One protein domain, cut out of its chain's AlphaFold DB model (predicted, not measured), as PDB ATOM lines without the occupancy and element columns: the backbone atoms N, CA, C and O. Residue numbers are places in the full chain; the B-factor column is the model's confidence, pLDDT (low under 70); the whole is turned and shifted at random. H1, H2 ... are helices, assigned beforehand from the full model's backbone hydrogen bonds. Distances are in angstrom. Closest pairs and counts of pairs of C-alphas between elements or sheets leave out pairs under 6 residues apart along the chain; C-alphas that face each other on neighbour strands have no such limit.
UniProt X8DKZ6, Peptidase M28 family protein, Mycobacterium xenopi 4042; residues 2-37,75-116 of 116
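Overview. This is residues 2 to 37 and 75 to 116 of the 116 residues of the protein "Peptidase M28 family protein" of Mycobacterium xenopi 4042 (UniProt X8DKZ6). There is little regular structure here: short H1 packs on the long helix H3 toward one end of an elongated body, and small H2 lies away from both among long loops. The printed part has 78 residues, 31 of them, under half, in named helices H1, H2 and H3 in that order; with no named strand, the class is all helix. The whole is loose, with a radius of gyration of the C-alphas of 14.7 A, and spans 45 by 29 by 17 A.

Arrangement. H1, residues 2 to 6, touches H3, residues 75 to 94; their closest C-alphas, of Tyr 3 and Gly 84, are 6.2 A apart. H3 touches H1 with residues 80 to 87 alone. H2, residues 22 to 27, is apart from H1 and H3. Each O i to N i+4 pair is within hydrogen-bond range in H1 and H2, and 15 of 16 in H3.

Along the chain. H1 begins at C-alpha 2 (274.325, 267.763, 306.687). H3, 29.0 A long from first to last C-alpha, ends at C-alpha 94 (263.464, 258.709, 314.404).

Size, cuts and confidence. The H1 to H2 link is long. Residues 38 to 74 are not printed; C-alphas 37 and 75 are 11.5 A apart. Residues 95 to 116 hold no named element; pLDDT is under 70 at 113 to 116.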
ATOM      1  N   ALA A   2     275.426 266.780 306.714       84.00
ATOM      2  CA  ALA A   2     274.325 267.763 306.687       84.00
ATOM      3  C   ALA A   2     274.386 268.798 307.826       84.00
ATOM      4  O   ALA A   2     274.350 269.996 307.559       84.00
ATOM      5  N   TYR A   3     274.568 268.343 309.071       93.56
ATOM      6  CA  TYR A   3     274.663 269.242 310.222       93.56
ATOM      7  C   TYR A   3     275.863 270.196 310.137       93.56
ATOM      8  O   TYR A   3     275.677 271.407 310.163       93.56
ATOM      9  N   LEU A   4     277.086 269.677 309.964       93.62
ATOM     10  CA  LEU A   4     278.287 270.524 309.886       93.62
ATOM     11  C   LEU A   4     278.192 271.542 308.741       93.62
ATOM     12  O   LEU A   4     278.525 272.709 308.934       93.62
ATOM     13  N   LYS A   5     277.622 271.141 307.595       92.44
ATOM     14  CA  LYS A   5     277.320 272.056 306.489       92.44
ATOM     15  C   LYS A   5     276.322 273.144 306.902       92.44
ATOM     16  O   LYS A   5     276.553 274.306 306.583       92.44
ATOM     17  N   SER A   6     275.249 272.800 307.620       93.44
ATOM     18  CA  SER A   6     274.297 273.793 308.151       93.44
ATOM     19  C   SER A   6     274.927 274.733 309.188       93.44
ATOM     20  O   SER A   6     274.543 275.893 309.265       93.44
ATOM     21  N   ALA A   7     275.950 274.270 309.911       93.19
ATOM     22  CA  ALA A   7     276.768 275.080 310.812       93.19
ATOM     23  C   ALA A   7     277.871 275.882 310.083       93.19
ATOM     24  O   ALA A   7     278.737 276.472 310.728       93.19
ATOM     25  N   GLY A   8     277.883 275.888 308.744       92.31
ATOM     26  CA  GLY A   8     278.850 276.635 307.935       92.31
ATOM     27  C   GLY A   8     280.270 276.064 307.960       92.31
ATOM     28  O   GLY A   8     281.220 276.785 307.660       92.31
ATOM     29  N   LYS A   9     280.445 274.790 308.333       92.25
ATOM     30  CA  LYS A   9     281.749 274.119 308.381       92.25
ATOM     31  C   LYS A   9     281.836 273.007 307.342       92.25
ATOM     32  O   LYS A   9     280.982 272.124 307.264       92.25
ATOM     33  N   THR A  10     282.916 273.024 306.566       93.81
ATOM     34  CA  THR A  10     283.271 271.922 305.668       93.81
ATOM     35  C   THR A  10     283.748 270.746 306.503       93.81
ATOM     36  O   THR A  10     284.722 270.872 307.233       93.81
ATOM     37  N   ALA A  11     283.064 269.610 306.430       92.19
ATOM     38  CA  ALA A  11     283.493 268.414 307.142       92.19
ATOM     39  C   ALA A  11     284.609 267.693 306.374       92.19
ATOM     40  O   ALA A  11     284.639 267.719 305.144       92.19
ATOM     41  N   GLN A  12     285.494 267.033 307.113       93.00
ATOM     42  CA  GLN A  12     286.462 266.076 306.589       93.00
ATOM     43  C   GLN A  12     286.320 264.772 307.367       93.00
ATOM     44  O   GLN A  12     285.926 264.790 308.536       93.00
ATOM     45  N   ASP A  13     286.624 263.664 306.704       90.56
ATOM     46  CA  ASP A  13     286.585 262.352 307.332       90.56
ATOM     47  C   ASP A  13     287.794 262.172 308.254       90.56
ATOM     48  O   ASP A  13     288.889 262.680 307.999       90.56
ATOM     49  N   THR A  14     287.581 261.428 309.332       89.25
ATOM     50  CA  THR A  14     288.638 260.949 310.215       89.25
ATOM     51  C   THR A  14     288.544 259.432 310.256       89.25
ATOM     52  O   THR A  14     287.449 258.879 310.376       89.25
ATOM     53  N   SER A  15     289.673 258.758 310.061       89.06
ATOM     54  CA  SER A  15     289.700 257.299 310.034       89.06
ATOM     55  C   SER A  15     289.492 256.737 311.433       89.06
ATOM     56  O   SER A  15     290.019 257.266 312.408       89.06
ATOM     57  N   PHE A  16     288.780 255.618 311.512       88.56
ATOM     58  CA  PHE A  16     288.806 254.781 312.702       88.56
ATOM     59  C   PHE A  16     290.157 254.069 312.783       88.56
ATOM     60  O   PHE A  16     290.501 253.269 311.917       88.56
ATOM     61  N   ASP A  17     290.935 254.426 313.797       89.62
ATOM     62  CA  ASP A  17     292.310 253.997 314.052       89.62
ATOM     63  C   ASP A  17     292.458 253.191 315.355       89.62
ATOM     64  O   ASP A  17     293.571 252.818 315.728       89.62
ATOM     65  N   GLY A  18     291.347 252.925 316.050       90.06
ATOM     66  CA  GLY A  18     291.306 252.158 317.295       90.06
ATOM     67  C   GLY A  18     291.683 252.956 318.548       90.06
ATOM     68  O   GLY A  18     291.817 252.379 319.624       90.06
ATOM     69  N   ARG A  19     291.861 254.282 318.454       91.50
ATOM     70  CA  ARG A  19     292.321 255.125 319.576       91.50
ATOM     71  C   ARG A  19     291.198 255.757 320.408       91.50
ATOM     72  O   ARG A  19     291.441 256.733 321.116       91.50
ATOM     73  N   SER A  20     289.970 255.245 320.329       94.56
ATOM     74  CA  SER A  20     288.824 255.744 321.106       94.56
ATOM     75  C   SER A  20     287.783 254.644 321.346       94.56
ATOM     76  O   SER A  20     287.867 253.558 320.778       94.56
ATOM     77  N   ASP A  21     286.778 254.925 322.175       95.88
ATOM     78  CA  ASP A  21     285.805 253.943 322.667       95.88
ATOM     79  C   ASP A  21     284.913 253.336 321.574       95.88
ATOM     80  O   ASP A  21     284.341 252.261 321.772       95.88
ATOM     81  N   TYR A  22     284.802 253.984 320.404       93.81
ATOM     82  CA  TYR A  22     284.078 253.415 319.262       93.81
ATOM     83  C   TYR A  22     284.660 252.063 318.827       93.81
ATOM     84  O   TYR A  22     283.943 251.270 318.221       93.81
ATOM     85  N   ASP A  23     285.935 251.787 319.127       93.50
ATOM     86  CA  ASP A  23     286.645 250.617 318.620       93.50
ATOM     87  C   ASP A  23     285.955 249.308 319.025       93.50
ATOM     88  O   ASP A  23     285.650 248.468 318.176       93.50
ATOM     89  N   GLY A  24     285.566 249.180 320.299       92.62
ATOM     90  CA  GLY A  24     284.841 248.005 320.790       92.62
ATOM     91  C   GLY A  24     283.497 247.790 320.082       92.62
ATOM     92  O   GLY A  24     283.131 246.658 319.756       92.62
ATOM     93  N   PHE A  25     282.781 248.876 319.770       93.38
ATOM     94  CA  PHE A  25     281.539 248.813 318.997       93.38
ATOM     95  C   PHE A  25     281.811 248.361 317.564       93.38
ATOM     96  O   PHE A  25     281.144 247.445 317.078       93.38
ATOM     97  N   THR A  26     282.814 248.942 316.902       91.38
ATOM     98  CA  THR A  26     283.169 248.569 315.529       91.38
ATOM     99  C   THR A  26     283.656 247.126 315.429       91.38
ATOM    100  O   THR A  26     283.243 246.415 314.515       91.38
ATOM    101  N   GLN A  27     284.420 246.636 316.410       90.44
ATOM    102  CA  GLN A  27     284.843 245.237 316.474       90.44
ATOM    103  C   GLN A  27     283.648 244.283 316.614       90.44
ATOM    104  O   GLN A  27     283.587 243.251 315.944       90.44
ATOM    105  N   ALA A  28     282.640 244.661 317.402       90.44
ATOM    106  CA  ALA A  28     281.379 243.927 317.522       90.44
ATOM    107  C   ALA A  28     280.445 244.081 316.297       90.44
ATOM    108  O   ALA A  28     279.344 243.519 316.277       90.44
ATOM    109  N   GLY A  29     280.861 244.841 315.280       89.62
ATOM    110  CA  GLY A  29     280.084 245.173 314.089       89.62
ATOM    111  C   GLY A  29     278.916 246.112 314.343       89.62
ATOM    112  O   GLY A  29     277.947 246.107 313.591       89.62
ATOM    113  N   ILE A  30     278.952 246.899 315.412       90.94
ATOM    114  CA  ILE A  30     277.977 247.957 315.659       90.94
ATOM    115  C   ILE A  30     278.415 249.192 314.854       90.94
ATOM    116  O   ILE A  30     279.511 249.711 315.090       90.94
ATOM    117  N   PRO A  31     277.584 249.682 313.911       90.94
ATOM    118  CA  PRO A  31     277.893 250.887 313.155       90.94
ATOM    119  C   PRO A  31     278.138 252.053 314.103       90.94
ATOM    120  O   PRO A  31     277.315 252.340 314.971       90.94
ATOM    121  N   SER A  32     279.287 252.692 313.934       91.56
ATOM    122  CA  SER A  32     279.763 253.745 314.820       91.56
ATOM    123  C   SER A  32     280.113 254.983 314.010       91.56
ATOM    124  O   SER A  32     280.444 254.906 312.827       91.56
ATOM    125  N   GLY A  33     280.014 256.137 314.655       91.12
ATOM    126  CA  GLY A  33     280.275 257.446 314.076       91.12
ATOM    127  C   GLY A  33     280.605 258.427 315.188       91.12
ATOM    128  O   GLY A  33     280.274 258.190 316.349       91.12
ATOM    129  N   GLY A  34     281.252 259.531 314.840       92.31
ATOM    130  CA  GLY A  34     281.679 260.501 315.835       92.31
ATOM    131  C   GLY A  34     282.006 261.856 315.242       92.31
ATOM    132  O   GLY A  34     281.948 262.078 314.032       92.31
ATOM    133  N   LEU A  35     282.332 262.771 316.143       94.25
ATOM    134  CA  LEU A  35     282.757 264.128 315.852       94.25
ATOM    135  C   LEU A  35     284.065 264.372 316.595       94.25
ATOM    136  O   LEU A  35     284.193 263.999 317.757       94.25
ATOM    137  N   PHE A  36     285.024 264.994 315.920       95.62
ATOM    138  CA  PHE A  36     286.364 265.196 316.450       95.62
ATOM    139  C   PHE A  36     286.921 266.532 315.962       95.62
ATOM    140  O   PHE A  36     286.830 266.847 314.775       95.62
ATOM    141  N   SER A  37     287.479 267.328 316.875       95.38
ATOM    142  CA  SER A  37     288.126 268.612 316.565       95.38
ATOM    143  C   SER A  37     289.620 268.485 316.259       95.38
ATOM    144  O   SER A  37     290.243 269.486 315.913       95.38
ATOM    145  N   ARG A  75     285.424 277.633 322.359       97.56
ATOM    146  CA  ARG A  75     283.964 277.545 322.499       97.56
ATOM    147  C   ARG A  75     283.252 277.344 321.162       97.56
ATOM    148  O   ARG A  75     282.138 276.819 321.153       97.56
ATOM    149  N   THR A  76     283.881 277.713 320.048       95.38
ATOM    150  CA  THR A  76     283.302 277.575 318.708       95.38
ATOM    151  C   THR A  76     283.148 276.106 318.294       95.38
ATOM    152  O   THR A  76     282.010 275.679 318.073       95.38
ATOM    153  N   PRO A  77     284.219 275.288 318.203       95.62
ATOM    154  CA  PRO A  77     284.080 273.870 317.912       95.62
ATOM    155  C   PRO A  77     283.313 273.142 319.018       95.62
ATOM    156  O   PRO A  77     282.528 272.265 318.681       95.62
ATOM    157  N   LEU A  78     283.425 273.529 320.297       97.56
ATOM    158  CA  LEU A  78     282.618 272.915 321.360       97.56
ATOM    159  C   LEU A  78     281.109 273.026 321.075       97.56
ATOM    160  O   LEU A  78     280.397 272.025 321.134       97.56
ATOM    161  N   GLY A  79     280.620 274.223 320.739       97.50
ATOM    162  CA  GLY A  79     279.203 274.437 320.434       97.50
ATOM    163  C   GLY A  79     278.747 273.688 319.180       97.50
ATOM    164  O   GLY A  79     277.680 273.073 319.177       97.50
ATOM    165  N   ILE A  80     279.575 273.691 318.131       96.69
ATOM    166  CA  ILE A  80     279.273 273.002 316.869       96.69
ATOM    167  C   ILE A  80     279.255 271.485 317.079       96.69
ATOM    168  O   ILE A  80     278.281 270.825 316.733       96.69
ATOM    169  N   LEU A  81     280.301 270.898 317.660       96.50
ATOM    170  CA  LEU A  81     280.363 269.446 317.824       96.50
ATOM    171  C   LEU A  81     279.320 268.957 318.839       96.50
ATOM    172  O   LEU A  81     278.662 267.950 318.582       96.50
ATOM    173  N   GLY A  82     279.076 269.710 319.917       96.94
ATOM    174  CA  GLY A  82     278.012 269.411 320.880       96.94
ATOM    175  C   GLY A  82     276.618 269.402 320.243       96.94
ATOM    176  O   GLY A  82     275.863 268.442 320.409       96.94
ATOM    177  N   GLY A  83     276.285 270.420 319.443       97.44
ATOM    178  CA  GLY A  83     275.032 270.437 318.683       97.44
ATOM    179  C   GLY A  83     274.952 269.321 317.635       97.44
ATOM    180  O   GLY A  83     273.877 268.774 317.389       97.44
ATOM    181  N   GLY A  84     276.089 268.931 317.059       96.44
ATOM    182  CA  GLY A  84     276.174 267.837 316.097       96.44
ATOM    183  C   GLY A  84     275.860 266.470 316.701       96.44
ATOM    184  O   GLY A  84     275.192 265.669 316.045       96.44
ATOM    185  N   VAL A  85     276.262 266.224 317.952       95.94
ATOM    186  CA  VAL A  85     275.865 265.017 318.696       95.94
ATOM    187  C   VAL A  85     274.348 264.982 318.868       95.94
ATOM    188  O   VAL A  85     273.718 263.991 318.502       95.94
ATOM    189  N   ALA A  86     273.745 266.076 319.347       96.31
ATOM    190  CA  ALA A  86     272.295 266.157 319.532       96.31
ATOM    191  C   ALA A  86     271.532 265.947 318.212       96.31
ATOM    192  O   ALA A  86     270.555 265.199 318.171       96.31
ATOM    193  N   TYR A  87     272.012 266.550 317.120       94.81
ATOM    194  CA  TYR A  87     271.446 266.358 315.786       94.81
ATOM    195  C   TYR A  87     271.502 264.890 315.344       94.81
ATOM    196  O   TYR A  87     270.501 264.353 314.876       94.81
ATOM    197  N   ALA A  88     272.660 264.235 315.479       93.44
ATOM    198  CA  ALA A  88     272.840 262.853 315.040       93.44
ATOM    199  C   ALA A  88     271.972 261.880 315.849       93.44
ATOM    200  O   ALA A  88     271.298 261.035 315.261       93.44
ATOM    201  N   VAL A  89     271.937 262.035 317.177       94.38
ATOM    202  CA  VAL A  89     271.083 261.231 318.061       94.38
ATOM    203  C   VAL A  89     269.610 261.430 317.708       94.38
ATOM    204  O   VAL A  89     268.893 260.450 317.528       94.38
ATOM    205  N   GLY A  90     269.168 262.681 317.557       94.19
ATOM    206  CA  GLY A  90     267.789 262.992 317.191       94.19
ATOM    207  C   GLY A  90     267.390 262.407 315.837       94.19
ATOM    208  O   GLY A  90     266.295 261.877 315.713       94.19
ATOM    209  N   LEU A  91     268.280 262.450 314.841       91.44
ATOM    210  CA  LEU A  91     268.027 261.872 313.521       91.44
ATOM    211  C   LEU A  91     267.853 260.346 313.591       91.44
ATOM    212  O   LEU A  91     266.835 259.829 313.139       91.44
ATOM    213  N   TYR A  92     268.816 259.634 314.184       92.00
ATOM    214  CA  TYR A  92     268.790 258.168 314.240       92.00
ATOM    215  C   TYR A  92     267.754 257.605 315.218       92.00
ATOM    216  O   TYR A  92     267.337 256.460 315.076       92.00
ATOM    217  N   ALA A  93     267.298 258.393 316.194       94.25
ATOM    218  CA  ALA A  93     266.186 257.997 317.052       94.25
ATOM    219  C   ALA A  93     264.843 257.931 316.301       94.25
ATOM    220  O   ALA A  93     263.937 257.237 316.752       94.25
ATOM    221  N   GLN A  94     264.702 258.659 315.187       93.12
ATOM    222  CA  GLN A  94     263.464 258.709 314.404       93.12
ATOM    223  C   GLN A  94     263.426 257.633 313.320       93.12
ATOM    224  O   GLN A  94     262.388 257.011 313.106       93.12
ATOM    225  N   ASP A  95     264.545 257.427 312.624       90.44
ATOM    226  CA  ASP A  95     264.642 256.436 311.558       90.44
ATOM    227  C   ASP A  95     266.080 255.923 311.412       90.44
ATOM    228  O   ASP A  95     267.049 256.684 311.415       90.44
ATOM    229  N   LEU A  96     266.200 254.607 311.255       91.62
ATOM    230  CA  LEU A  96     267.452 253.904 310.985       91.62
ATOM    231  C   LEU A  96     267.528 253.411 309.535       91.62
ATOM    232  O   LEU A  96     268.462 252.696 309.190       91.62
ATOM    233  N   SER A  97     266.553 253.736 308.690       89.25
ATOM    234  CA  SER A  97     266.469 253.288 307.305       89.25
ATOM    235  C   SER A  97     267.136 254.260 306.318       89.25
ATOM    236  O   SER A  97     267.677 255.310 306.671       89.25
ATOM    237  N   GLY A  98     267.112 253.894 305.034       84.50
ATOM    238  CA  GLY A  98     267.544 254.757 303.941       84.50
ATOM    239  C   GLY A  98     269.053 254.778 303.705       84.50
ATOM    240  O   GLY A  98     269.817 253.965 304.215       84.50
ATOM    241  N   ARG A  99     269.492 255.728 302.869       76.81
ATOM    242  CA  ARG A  99     270.875 255.794 302.358       76.81
ATOM    243  C   ARG A  99     271.934 255.996 303.448       76.81
ATOM    244  O   ARG A  99     273.077 255.606 303.247       76.81
ATOM    245  N   ASN A 100     271.548 256.604 304.567       73.75
ATOM    246  CA  ASN A 100     272.407 256.795 305.736       73.75
ATOM    247  C   ASN A 100     271.962 255.910 306.909       73.75
ATOM    248  O   ASN A 100     272.295 256.214 308.046       73.75
ATOM    249  N   GLY A 101     271.154 254.880 306.650       83.44
ATOM    250  CA  GLY A 101     270.595 254.018 307.677       83.44
ATOM    251  C   GLY A 101     271.627 253.111 308.348       83.44
ATOM    252  O   GLY A 101     272.758 252.954 307.888       83.44
ATOM    253  N   VAL A 102     271.212 252.481 309.441       88.56
ATOM    254  CA  VAL A 102     271.987 251.479 310.170       88.56
ATOM    255  C   VAL A 102     271.583 250.096 309.643       88.56
ATOM    256  O   VAL A 102     270.414 249.731 309.776       88.56
ATOM    257  N   PRO A 103     272.515 249.296 309.086       87.94
ATOM    258  CA  PRO A 103     272.218 247.942 308.621       87.94
ATOM    259  C   PRO A 103     271.546 247.092 309.700       87.94
ATOM    260  O   PRO A 103     271.851 247.232 310.896       87.94
ATOM    261  N   ILE A 104     270.674 246.167 309.290       87.94
ATOM    262  CA  ILE A 104     270.142 245.154 310.208       87.94
ATOM    263  C   ILE A 104     271.283 244.317 310.773       87.94
ATOM    264  O   ILE A 104     272.384 244.276 310.223       87.94
ATOM    265  N   ARG A 105     271.046 243.686 311.922       83.50
ATOM    266  CA  ARG A 105     272.112 243.031 312.678       83.50
ATOM    267  C   ARG A 105     272.839 241.983 311.834       83.50
ATOM    268  O   ARG A 105     274.057 241.874 311.945       83.50
ATOM    269  N   GLU A 106     272.104 241.243 311.021       87.19
ATOM    270  CA  GLU A 106     272.545 240.126 310.187       87.19
ATOM    271  C   GLU A 106     273.533 240.556 309.095       87.19
ATOM    272  O   GLU A 106     274.464 239.808 308.809       87.19
ATOM    273  N   ASP A 107     273.403 241.782 308.584       87.12
ATOM    274  CA  ASP A 107     274.231 242.316 307.493       87.12
ATOM    275  C   ASP A 107     275.504 243.021 307.990       87.12
ATOM    276  O   ASP A 107     276.315 243.514 307.205       87.12
ATOM    277  N   ARG A 108     275.695 243.107 309.310       87.44
ATOM    278  CA  ARG A 108     276.851 243.780 309.913       87.44
ATOM    279  C   ARG A 108     278.075 242.869 309.924       87.44
ATOM    280  O   ARG A 108     278.032 241.773 310.483       87.44
ATOM    281  N   THR A 109     279.201 243.361 309.409       82.12
ATOM    282  CA  THR A 109     280.516 242.719 309.551       82.12
ATOM    283  C   THR A 109     280.981 242.783 311.003       82.12
ATOM    284  O   THR A 109     281.000 243.861 311.584       82.12
ATOM    285  N   ARG A 110     281.364 241.644 311.591       80.75
ATOM    286  CA  ARG A 110     281.870 241.556 312.972       80.75
ATOM    287  C   ARG A 110     283.231 240.883 312.983       80.75
ATOM    288  O   ARG A 110     283.439 239.918 312.247       80.75
ATOM    289  N   HIS A 111     284.118 241.341 313.855       76.62
ATOM    290  CA  HIS A 111     285.350 240.628 314.140       76.62
ATOM    291  C   HIS A 111     285.041 239.452 315.070       76.62
ATOM    292  O   HIS A 111     284.281 239.573 316.032       76.62
ATOM    293  N   VAL A 112     285.602 238.286 314.757       73.94
ATOM    294  CA  VAL A 112     285.503 237.127 315.644       73.94
ATOM    295  C   VAL A 112     286.370 237.420 316.863       73.94
ATOM    296  O   VAL A 112     287.564 237.662 316.715       73.94
ATOM    297  N   ILE A 113     285.778 237.396 318.059       66.81
ATOM    298  CA  ILE A 113     286.544 237.462 319.306       66.81
ATOM    299  C   ILE A 113     287.328 236.154 319.413       66.81
ATOM    300  O   ILE A 113     286.785 235.119 319.796       66.81
ATOM    301  N   THR A 114     288.597 236.180 319.025       62.22
ATOM    302  CA  THR A 114     289.529 235.091 319.302       62.22
ATOM    303  C   THR A 114     290.031 235.257 320.727       62.22
ATOM    304  O   THR A 114     290.684 236.253 321.036       62.22
ATOM    305  N   THR A 115     289.716 234.303 321.606       60.50
ATOM    306  CA  THR A 115     290.361 234.197 322.922       60.50
ATOM    307  C   THR A 115     291.872 234.164 322.723       60.50
ATOM    308  O   THR A 115     292.369 233.293 322.008       60.50
ATOM    309  N   SER A 116     292.560 235.153 323.298       53.75
ATOM    310  CA  SER A 116     294.020 235.161 323.442       53.75
ATOM    311  C   SER A 116     294.470 234.138 324.475       53.75
ATOM    312  O   SER A 116     293.681 233.878 325.414       53.75
TER     313      SER A 116